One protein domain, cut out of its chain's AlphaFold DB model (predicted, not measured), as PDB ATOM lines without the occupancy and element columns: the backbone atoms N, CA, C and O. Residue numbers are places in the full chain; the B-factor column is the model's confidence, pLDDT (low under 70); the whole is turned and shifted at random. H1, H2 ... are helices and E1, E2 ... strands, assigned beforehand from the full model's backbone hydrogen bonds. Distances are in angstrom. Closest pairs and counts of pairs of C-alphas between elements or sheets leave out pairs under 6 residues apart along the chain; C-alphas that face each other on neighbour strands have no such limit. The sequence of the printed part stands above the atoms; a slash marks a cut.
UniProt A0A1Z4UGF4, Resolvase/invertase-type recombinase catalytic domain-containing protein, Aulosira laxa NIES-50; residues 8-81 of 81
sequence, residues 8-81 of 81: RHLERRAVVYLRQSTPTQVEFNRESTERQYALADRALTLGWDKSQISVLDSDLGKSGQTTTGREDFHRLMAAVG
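This is residues 8 to 81 of the 81 residues of the protein "Resolvase/invertase-type recombinase catalytic domain-containing protein" of Aulosira laxa NIES-50 (UniProt A0A1Z4UGF4). A short ribbon of two parallel strands, E1 and E2, forms the middle of a flat slab, with the long helix H2 along one face and the shorter helix H3 over part of the other. The short helix H1 makes a corner with H2 at one end of the slab, and residues 57 to 70, with no named element, lead from E2 to H3. The printed part has 74 residues, with three named helices and two named strands in the order E1, H1, H2, E2, H3; the class is mostly helix. It is only just compact, close to loose, with a radius of gyration of the C-alphas of 13.2 A, and the C-alphas span 37 by 28 by 14 A.

Strand E1, residues 14 to 17, and strand E2, residues 53 to 56, are parallel neighbours at 16 degrees. The C-alphas of residues 15 and 54 face each other at 4.9 A. N 16 and O 54, 2.8 A apart, and N 54 and O 14, 2.9 A apart, are within hydrogen-bond range. Between these strands in the chain come helix H1, residues 23 to 28, and helix H2, residues 30 to 45. E1, H1, H2 and E2 form a strand-helix-strand unit, two parallel neighbour strands with helices between them in the chain, and its crossover is right-handed. H1 and H2 are close but not clearly touching, about perpendicular at 88 degrees; their closest C-alphas, those of Val 26 and Thr 33, are 7.1 A apart. The closest C-alphas of E1 and H2 are those of Val 16 and Ala 40, 6.4 A apart; those of H2 and E2 are Ala 40 and Ile 53, 6.7 A apart. Helix H3, residues 71 to 80, has its closest C-alphas to E2 at Leu 56 and Asp 72, 5.8 A, and to E1 at Tyr 17 and Leu 76, 7.5 A. H3 is apart from H1 and from H2. In H1 and H3 every O i to N i+4 pair is within hydrogen-bond range; in H2, 9 of 12 are.

E1 begins at C-alpha 14 (284.534, 356.830, 223.612) and is 9.8 A long. H1 measures 8.7 A. H2 measures 23.0 A, from C-alpha 30 (295.672, 337.709, 217.126) to C-alpha 45. E2 measures 10.0 A. H3 measures 14.5 A and ends at C-alpha 80 (291.054, 362.361, 229.450).

The two C-alphas farthest apart, those of Arg 8 and Thr 24, are 39.5 A apart. The printed part has no cut. The link from E2 to H3, 14 residues, is long; the link from H2 to E2 is short, and those from E1 to H1 and from H1 to H2 are tight. The mean pLDDT of the printed part is 88.4, and residue 81, the chain's last, is under 70.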
ATOM      1  N   ARG A   8     275.066 361.848 229.740       92.56
ATOM      2  CA  ARG A   8     276.296 362.640 229.888       92.56
ATOM      3  C   ARG A   8     277.565 361.872 229.490       92.56
ATOM      4  O   ARG A   8     278.541 362.481 229.068       92.56
ATOM      5  N   HIS A   9     277.595 360.546 229.646       93.25
ATOM      6  CA  HIS A   9     278.716 359.734 229.160       93.25
ATOM      7  C   HIS A   9     278.700 359.612 227.631       93.25
ATOM      8  O   HIS A   9     279.764 359.657 227.020       93.25
ATOM      9  N   LEU A  10     277.512 359.506 227.026       93.62
ATOM     10  CA  LEU A  10     277.329 359.374 225.575       93.62
ATOM     11  C   LEU A  10     277.601 360.679 224.811       93.62
ATOM     12  O   LEU A  10     277.965 360.639 223.641       93.62
ATOM     13  N   GLU A  11     277.480 361.827 225.479       93.00
ATOM     14  CA  GLU A  11     277.893 363.137 224.953       93.00
ATOM     15  C   GLU A  11     279.421 363.274 224.810       93.00
ATOM     16  O   GLU A  11     279.906 364.158 224.104       93.00
ATOM     17  N   ARG A  12     280.199 362.417 225.484       92.50
ATOM     18  CA  ARG A  12     281.664 362.400 225.401       92.50
ATOM     19  C   ARG A  12     282.127 361.347 224.405       92.50
ATOM     20  O   ARG A  12     281.478 360.323 224.216       92.50
ATOM     21  N   ARG A  13     283.317 361.546 223.842       93.69
ATOM     22  CA  ARG A  13     283.980 360.555 222.988       93.69
ATOM     23  C   ARG A  13     284.314 359.277 223.767       93.69
ATOM     24  O   ARG A  13     284.902 359.346 224.846       93.69
ATOM     25  N   ALA A  14     284.009 358.120 223.188       95.06
ATOM     26  CA  ALA A  14     284.534 356.830 223.612       95.06
ATOM     27  C   ALA A  14     285.871 356.563 222.909       95.06
ATOM     28  O   ALA A  14     285.957 356.587 221.682       95.06
ATOM     29  N   VAL A  15     286.922 356.293 223.683       95.12
ATOM     30  CA  VAL A  15     288.254 355.980 223.148       95.12
ATOM     31  C   VAL A  15     288.607 354.536 223.484       95.12
ATOM     32  O   VAL A  15     288.618 354.152 224.653       95.12
ATOM     33  N   VAL A  16     288.914 353.741 222.461       94.81
ATOM     34  CA  VAL A  16     289.425 352.374 222.586       94.81
ATOM     35  C   VAL A  16     290.919 352.410 222.279       94.81
ATOM     36  O   VAL A  16     291.321 352.495 221.123       94.81
ATOM     37  N   TYR A  17     291.746 352.382 223.320       94.00
ATOM     38  CA  TYR A  17     293.204 352.356 223.189       94.00
ATOM     39  C   TYR A  17     293.714 350.914 223.231       94.00
ATOM     40  O   TYR A  17     293.557 350.232 224.247       94.00
ATOM     41  N   LEU A  18     294.317 350.453 222.135       91.19
ATOM     42  CA  LEU A  18     294.868 349.108 222.007       91.19
ATOM     43  C   LEU A  18     296.364 349.125 222.294       91.19
ATOM     44  O   LEU A  18     297.104 349.989 221.825       91.19
ATOM     45  N   ARG A  19     296.828 348.114 223.032       85.81
ATOM     46  CA  ARG A  19     298.262 347.898 223.236       85.81
ATOM     47  C   ARG A  19     298.605 346.419 223.350       85.81
ATOM     48  O   ARG A  19     297.902 345.640 223.991       85.81
ATOM     49  N   GLN A  20     299.752 346.066 222.791       81.00
ATOM     50  CA  GLN A  20     300.409 344.765 222.906       81.00
ATOM     51  C   GLN A  20     301.908 345.058 222.997       81.00
ATOM     52  O   GLN A  20     302.423 345.844 222.207       81.00
ATOM     53  N   SER A  21     302.594 344.498 223.992       77.94
ATOM     54  CA  SER A  21     303.909 344.996 224.427       77.94
ATOM     55  C   SER A  21     305.044 344.769 223.426       77.94
ATOM     56  O   SER A  21     306.029 345.499 223.478       77.94
ATOM     57  N   THR A  22     304.944 343.770 222.548       81.06
ATOM     58  CA  THR A  22     305.988 343.463 221.559       81.06
ATOM     59  C   THR A  22     305.388 343.071 220.209       81.06
ATOM     60  O   THR A  22     304.259 342.573 220.173       81.06
ATOM     61  N   PRO A  23     306.120 343.242 219.091       81.19
ATOM     62  CA  PRO A  23     305.645 342.816 217.774       81.19
ATOM     63  C   PRO A  23     305.323 341.318 217.734       81.19
ATOM     64  O   PRO A  23     304.305 340.913 217.189       81.19
ATOM     65  N   THR A  24     306.132 340.500 218.417       85.94
ATOM     66  CA  THR A  24     305.884 339.065 218.615       85.94
ATOM     67  C   THR A  24     304.525 338.812 219.265       85.94
ATOM     68  O   THR A  24     303.780 337.945 218.827       85.94
ATOM     69  N   GLN A  25     304.151 339.582 220.288       80.31
ATOM     70  CA  GLN A  25     302.838 339.430 220.911       80.31
ATOM     71  C   GLN A  25     301.694 339.838 219.978       80.31
ATOM     72  O   GLN A  25     300.667 339.171 219.984       80.31
ATOM     73  N   VAL A  26     301.870 340.866 219.145       81.56
ATOM     74  CA  VAL A  26     300.870 341.234 218.126       81.56
ATOM     75  C   VAL A  26     300.675 340.095 217.119       81.56
ATOM     76  O   VAL A  26     299.541 339.721 216.827       81.56
ATOM     77  N   GLU A  27     301.775 339.504 216.645       85.75
ATOM     78  CA  GLU A  27     301.785 338.406 215.670       85.75
ATOM     79  C   GLU A  27     301.108 337.138 216.216       85.75
ATOM     80  O   GLU A  27     300.306 336.505 215.526       85.75
ATOM     81  N   PHE A  28     301.417 336.758 217.459       90.75
ATOM     82  CA  PHE A  28     300.974 335.484 218.031       90.75
ATOM     83  C   PHE A  28     299.671 335.573 218.839       90.75
ATOM     84  O   PHE A  28     298.990 334.562 218.988       90.75
ATOM     85  N   ASN A  29     299.257 336.760 219.301       87.50
ATOM     86  CA  ASN A  29     298.031 336.943 220.093       87.50
ATOM     87  C   ASN A  29     296.906 337.613 219.285       87.50
ATOM     88  O   ASN A  29     296.244 338.539 219.769       87.50
ATOM     89  N   ARG A  30     296.673 337.144 218.054       85.19
ATOM     90  CA  ARG A  30     295.672 337.709 217.126       85.19
ATOM     91  C   ARG A  30     294.272 337.779 217.731       85.19
ATOM     92  O   ARG A  30     293.698 338.861 217.765       85.19
ATOM     93  N   GLU A  31     293.788 336.702 218.352       89.56
ATOM     94  CA  GLU A  31     292.471 336.708 219.012       89.56
ATOM     95  C   GLU A  31     292.359 337.766 220.117       89.56
ATOM     96  O   GLU A  31     291.311 338.376 220.322       89.56
ATOM     97  N   SER A  32     293.439 337.995 220.873       87.25
ATOM     98  CA  SER A  32     293.435 339.024 221.913       87.25
ATOM     99  C   SER A  32     293.393 340.424 221.314       87.25
ATOM    100  O   SER A  32     292.889 341.340 221.960       87.25
ATOM    101  N   THR A  33     293.960 340.608 220.127       86.94
ATOM    102  CA  THR A  33     293.927 341.872 219.393       86.94
ATOM    103  C   THR A  33     292.534 342.099 218.805       86.94
ATOM    104  O   THR A  33     291.935 343.144 219.039       86.94
ATOM    105  N   GLU A  34     291.949 341.084 218.170       90.75
ATOM    106  CA  GLU A  34     290.579 341.111 217.642       90.75
ATOM    107  C   GLU A  34     289.542 341.410 218.733       90.75
ATOM    108  O   GLU A  34     288.700 342.293 218.567       90.75
ATOM    109  N   ARG A  35     289.643 340.756 219.900       91.69
ATOM    110  CA  ARG A  35     288.757 341.036 221.045       91.69
ATOM    111  C   ARG A  35     288.867 342.473 221.549       91.69
ATOM    112  O   ARG A  35     287.880 343.015 222.039       91.69
ATOM    113  N   GLN A  36     290.044 343.089 221.451       91.38
ATOM    114  CA  GLN A  36     290.208 344.493 221.821       91.38
ATOM    115  C   GLN A  36     289.580 345.424 220.779       91.38
ATOM    116  O   GLN A  36     288.899 346.370 221.168       91.38
ATOM    117  N   TYR A  37     289.722 345.136 219.481       93.69
ATOM    118  CA  TYR A  37     289.020 345.890 218.435       93.69
ATOM    119  C   TYR A  37     287.496 345.795 218.582       93.69
ATOM    120  O   TYR A  37     286.807 346.806 218.447       93.69
ATOM    121  N   ALA A  38     286.969 344.631 218.977       95.12
ATOM    122  CA  ALA A  38     285.540 344.432 219.235       95.12
ATOM    123  C   ALA A  38     284.977 345.319 220.370       95.12
ATOM    124  O   ALA A  38     283.760 345.443 220.525       95.12
ATOM    125  N   LEU A  39     285.825 345.989 221.164       95.06
ATOM    126  CA  LEU A  39     285.367 346.990 222.133       95.06
ATOM    127  C   LEU A  39     284.794 348.247 221.460       95.06
ATOM    128  O   LEU A  39     283.964 348.921 222.070       95.06
ATOM    129  N   ALA A  40     285.175 348.544 220.213       95.94
ATOM    130  CA  ALA A  40     284.549 349.610 219.434       95.94
ATOM    131  C   ALA A  40     283.081 349.270 219.128       95.94
ATOM    132  O   ALA A  40     282.187 350.078 219.387       95.94
ATOM    133  N   ASP A  41     282.815 348.033 218.703       95.19
ATOM    134  CA  ASP A  41     281.449 347.540 218.513       95.19
ATOM    135  C   ASP A  41     280.693 347.502 219.837       95.19
ATOM    136  O   ASP A  41     279.519 347.870 219.915       95.19
ATOM    137  N   ARG A  42     281.377 347.141 220.927       95.06
ATOM    138  CA  ARG A  42     280.776 347.206 222.256       95.06
ATOM    139  C   ARG A  42     280.322 348.626 222.593       95.06
ATOM    140  O   ARG A  42     279.201 348.769 223.074       95.06
ATOM    141  N   ALA A  43     281.121 349.656 222.315       94.81
ATOM    142  CA  ALA A  43     280.731 351.050 222.536       94.81
ATOM    143  C   ALA A  43     279.491 351.451 221.713       94.81
ATOM    144  O   ALA A  43     278.594 352.089 222.266       94.81
ATOM    145  N   LEU A  44     279.371 350.985 220.463       95.25
ATOM    146  CA  LEU A  44     278.147 351.159 219.665       95.25
ATOM    147  C   LEU A  44     276.932 350.531 220.359       95.25
ATOM    148  O   LEU A  44     275.919 351.194 220.559       95.25
ATOM    149  N   THR A  45     277.038 349.272 220.808       94.94
ATOM    150  CA  THR A  45     275.923 348.597 221.512       94.94
ATOM    151  C   THR A  45     275.550 349.257 222.841       94.94
ATOM    152  O   THR A  45     274.462 349.025 223.360       94.94
ATOM    153  N   LEU A  46     276.456 350.056 223.411       93.62
ATOM    154  CA  LEU A  46     276.243 350.803 224.648       93.62
ATOM    155  C   LEU A  46     275.658 352.206 224.409       93.62
ATOM    156  O   LEU A  46     275.327 352.877 225.385       93.62
ATOM    157  N   GLY A  47     275.488 352.622 223.150       94.38
ATOM    158  CA  GLY A  47     274.774 353.842 222.767       94.38
ATOM    159  C   GLY A  47     275.649 355.001 222.294       94.38
ATOM    160  O   GLY A  47     275.112 356.080 222.059       94.38
ATOM    161  N   TRP A  48     276.967 354.821 222.151       96.88
ATOM    162  CA  TRP A  48     277.797 355.855 221.525       96.88
ATOM    163  C   TRP A  48     277.504 355.958 220.033       96.88
ATOM    164  O   TRP A  48     277.390 354.948 219.339       96.88
ATOM    165  N   ASP A  49     277.452 357.192 219.533       94.88
ATOM    166  CA  ASP A  49     277.441 357.433 218.098       94.88
ATOM    167  C   ASP A  49     278.775 357.003 217.475       94.88
ATOM    168  O   ASP A  49     279.846 357.207 218.052       94.88
ATOM    169  N   LYS A  50     278.727 356.442 216.263       93.50
ATOM    170  CA  LYS A  50     279.921 355.955 215.564       93.50
ATOM    171  C   LYS A  50     280.974 357.050 215.359       93.50
ATOM    172  O   LYS A  50     282.162 356.756 215.437       93.50
ATOM    173  N   SER A  51     280.569 358.305 215.144       94.50
ATOM    174  CA  SER A  51     281.488 359.449 215.014       94.50
ATOM    175  C   SER A  51     282.186 359.828 216.328       94.50
ATOM    176  O   SER A  51     283.214 360.506 216.313       94.50
ATOM    177  N   GLN A  52     281.651 359.371 217.464       94.69
ATOM    178  CA  GLN A  52     282.191 359.592 218.805       94.69
ATOM    179  C   GLN A  52     283.023 358.410 219.310       94.69
ATOM    180  O   GLN A  52     283.438 358.423 220.465       94.69
ATOM    181  N   ILE A  53     283.290 357.399 218.481       95.62
ATOM    182  CA  ILE A  53     284.150 356.269 218.838       95.62
ATOM    183  C   ILE A  53     285.481 356.421 218.109       95.62
ATOM    184  O   ILE A  53     285.527 356.566 216.890       95.62
ATOM    185  N   SER A  54     286.582 356.396 218.853       95.50
ATOM    186  CA  SER A  54     287.934 356.469 218.295       95.50
ATOM    187  C   SER A  54     288.760 355.282 218.757       95.50
ATOM    188  O   SER A  54     288.863 355.019 219.953       95.50
ATOM    189  N   VAL A  55     289.358 354.581 217.800       95.31
ATOM    190  CA  VAL A  55     290.297 353.489 218.050       95.31
ATOM    191  C   VAL A  55     291.710 354.038 217.895       95.31
ATOM    192  O   VAL A  55     292.001 354.712 216.910       95.31
ATOM    193  N   LEU A  56     292.553 353.791 218.891       94.44
ATOM    194  CA  LEU A  56     293.942 354.231 218.942       94.44
ATOM    195  C   LEU A  56     294.837 352.994 219.064       94.44
ATOM    196  O   LEU A  56     294.941 352.410 220.144       94.44
ATOM    197  N   ASP A  57     295.431 352.563 217.957       92.56
ATOM    198  CA  ASP A  57     296.192 351.316 217.827       92.56
ATOM    199  C   ASP A  57     297.628 351.519 217.315       92.56
ATOM    200  O   ASP A  57     298.383 350.553 217.179       92.56
ATOM    201  N   SER A  58     298.064 352.769 217.136       88.44
ATOM    202  CA  SER A  58     299.404 353.102 216.622       88.44
ATOM    203  C   SER A  58     300.534 352.683 217.571       88.44
ATOM    204  O   SER A  58     301.709 352.752 217.208       88.44
ATOM    205  N   ASP A  59     300.201 352.269 218.797       89.12
ATOM    206  CA  ASP A  59     301.134 351.814 219.830       89.12
ATOM    207  C   ASP A  59     301.195 350.288 219.990       89.12
ATOM    208  O   ASP A  59     301.825 349.781 220.924       89.12
ATOM    209  N   LEU A  60     300.572 349.532 219.083       87.31
ATOM    210  CA  LEU A  60     300.754 348.087 219.023       87.31
ATOM    211  C   LEU A  60     302.229 347.726 218.795       87.31
ATOM    212  O   LEU A  60     302.947 348.352 218.018       87.31
ATOM    213  N   GLY A  61     302.693 346.702 219.506       83.44
ATOM    214  CA  GLY A  61     304.074 346.235 219.439       83.44
ATOM    215  C   GLY A  61     305.079 347.111 220.189       83.44
ATOM    216  O   GLY A  61     306.278 346.848 220.099       83.44
ATOM    217  N   LYS A  62     304.625 348.125 220.937       82.94
ATOM    218  CA  LYS A  62     305.495 349.005 221.727       82.94
ATOM    219  C   LYS A  62     305.468 348.621 223.204       82.94
ATOM    220  O   LYS A  62     304.410 348.491 223.826       82.94
ATOM    221  N   SER A  63     306.656 348.484 223.791       77.69
ATOM    222  CA  SER A  63     306.806 348.214 225.222       77.69
ATOM    223  C   SER A  63     306.256 349.375 226.053       77.69
ATOM    224  O   SER A  63     306.429 350.546 225.720       77.69
ATOM    225  N   GLY A  64     305.623 349.051 227.182       74.12
ATOM    226  CA  GLY A  64     305.147 350.045 228.146       74.12
ATOM    227  C   GLY A  64     306.245 350.637 229.034       74.12
ATOM    228  O   GLY A  64     305.933 351.491 229.857       74.12
ATOM    229  N   GLN A  65     307.497 350.180 228.900       76.56
ATOM    230  CA  GLN A  65     308.629 350.628 229.723       76.56
ATOM    231  C   GLN A  65     308.999 352.101 229.496       76.56
ATOM    232  O   GLN A  65     309.566 352.725 230.388       76.56
ATOM    233  N   THR A  66     308.655 352.669 228.337       71.12
ATOM    234  CA  THR A  66     308.855 354.089 228.028       71.12
ATOM    235  C   THR A  66     307.586 354.699 227.444       71.12
ATOM    236  O   THR A  66     306.794 354.014 226.798       71.12
ATOM    237  N   THR A  67     307.390 356.004 227.639       72.12
ATOM    238  CA  THR A  67     306.384 356.799 226.909       72.12
ATOM    239  C   THR A  67     306.893 357.256 225.540       72.12
ATOM    240  O   THR A  67     306.101 357.566 224.654       72.12
ATOM    241  N   THR A  68     308.212 357.246 225.329       74.31
ATOM    242  CA  THR A  68     308.843 357.568 224.044       74.31
ATOM    243  C   THR A  68     308.297 356.682 222.928       74.31
ATOM    244  O   THR A  68     308.233 355.462 223.065       74.31
ATOM    245  N   GLY A  69     307.894 357.312 221.822       78.12
ATOM    246  CA  GLY A  69     307.304 356.630 220.673       78.12
ATOM    247  C   GLY A  69     305.845 356.210 220.856       78.12
ATOM    248  O   GLY A  69     305.330 355.545 219.965       78.12
ATOM    249  N   ARG A  70     305.166 356.579 221.957       85.62
ATOM    250  CA  ARG A  70     303.758 356.233 222.230       85.62
ATOM    251  C   ARG A  70     302.809 357.407 221.989       85.62
ATOM    252  O   ARG A  70     302.277 358.011 222.920       85.62
ATOM    253  N   GLU A  71     302.648 357.780 220.725       87.88
ATOM    254  CA  GLU A  71     301.866 358.960 220.335       87.88
ATOM    255  C   GLU A  71     300.385 358.829 220.696       87.88
ATOM    256  O   GLU A  71     299.779 359.782 221.188       87.88
ATOM    257  N   ASP A  72     299.811 357.642 220.516       90.62
ATOM    258  CA  ASP A  72     298.407 357.397 220.833       90.62
ATOM    259  C   ASP A  72     298.162 357.383 222.347       90.62
ATOM    260  O   ASP A  72     297.112 357.841 222.803       90.62
ATOM    261  N   PHE A  73     299.154 356.982 223.149       89.06
ATOM    262  CA  PHE A  73     299.113 357.194 224.595       89.06
ATOM    263  C   PHE A  73     299.060 358.685 224.958       89.06
ATOM    264  O   PHE A  73     298.258 359.080 225.803       89.06
ATOM    265  N   HIS A  74     299.866 359.535 224.315       89.50
ATOM    266  CA  HIS A  74     299.811 360.982 224.556       89.50
ATOM    267  C   HIS A  74     298.462 361.583 224.138       89.50
ATOM    268  O   HIS A  74     297.897 362.387 224.881       89.50
ATOM    269  N   ARG A  75     297.907 361.153 222.996       89.12
ATOM    270  CA  ARG A  75     296.564 361.561 222.548       89.12
ATOM    271  C   ARG A  75     295.481 361.137 223.536       89.12
ATOM    272  O   ARG A  75     294.601 361.938 223.841       89.12
ATOM    273  N   LEU A  76     295.560 359.915 224.066       91.06
ATOM    274  CA  LEU A  76     294.643 359.434 225.098       91.06
ATOM    275  C   LEU A  76     294.719 360.309 226.353       91.06
ATOM    276  O   LEU A  76     293.685 360.752 226.844       91.06
ATOM    277  N   MET A  77     295.925 360.594 226.850       89.88
ATOM    278  CA  MET A  77     296.104 361.427 228.044       89.88
ATOM    279  C   MET A  77     295.540 362.840 227.853       89.88
ATOM    280  O   MET A  77     294.884 363.353 228.754       89.88
ATOM    281  N   ALA A  78     295.725 363.440 226.673       87.94
ATOM    282  CA  ALA A  78     295.158 364.748 226.347       87.94
ATOM    283  C   ALA A  78     293.619 364.742 226.260       87.94
ATOM    284  O   ALA A  78     292.993 365.758 226.532       87.94
ATOM    285  N   ALA A  79     293.007 363.614 225.887       83.69
ATOM    286  CA  ALA A  79     291.553 363.480 225.771       83.69
ATOM    287  C   ALA A  79     290.841 363.181 227.107       83.69
ATOM    288  O   ALA A  79     289.614 363.284 227.183       83.69
ATOM    289  N   VAL A  80     291.587 362.754 228.131       79.31
ATOM    290  CA  VAL A  80     291.054 362.361 229.450       79.31
ATOM    291  C   VAL A  80     291.199 363.475 230.501       79.31
ATOM    292  O   VAL A  80     290.517 363.408 231.527       79.31
ATOM    293  N   GLY A  81     292.029 364.492 230.239       60.38
ATOM    294  CA  GLY A  81     292.125 365.723 231.043       60.38
ATOM    295  C   GLY A  81     290.915 366.636 230.886       60.38
ATOM    296  O   GLY A  81     290.578 367.301 231.888       60.38
TER     297      GLY A  81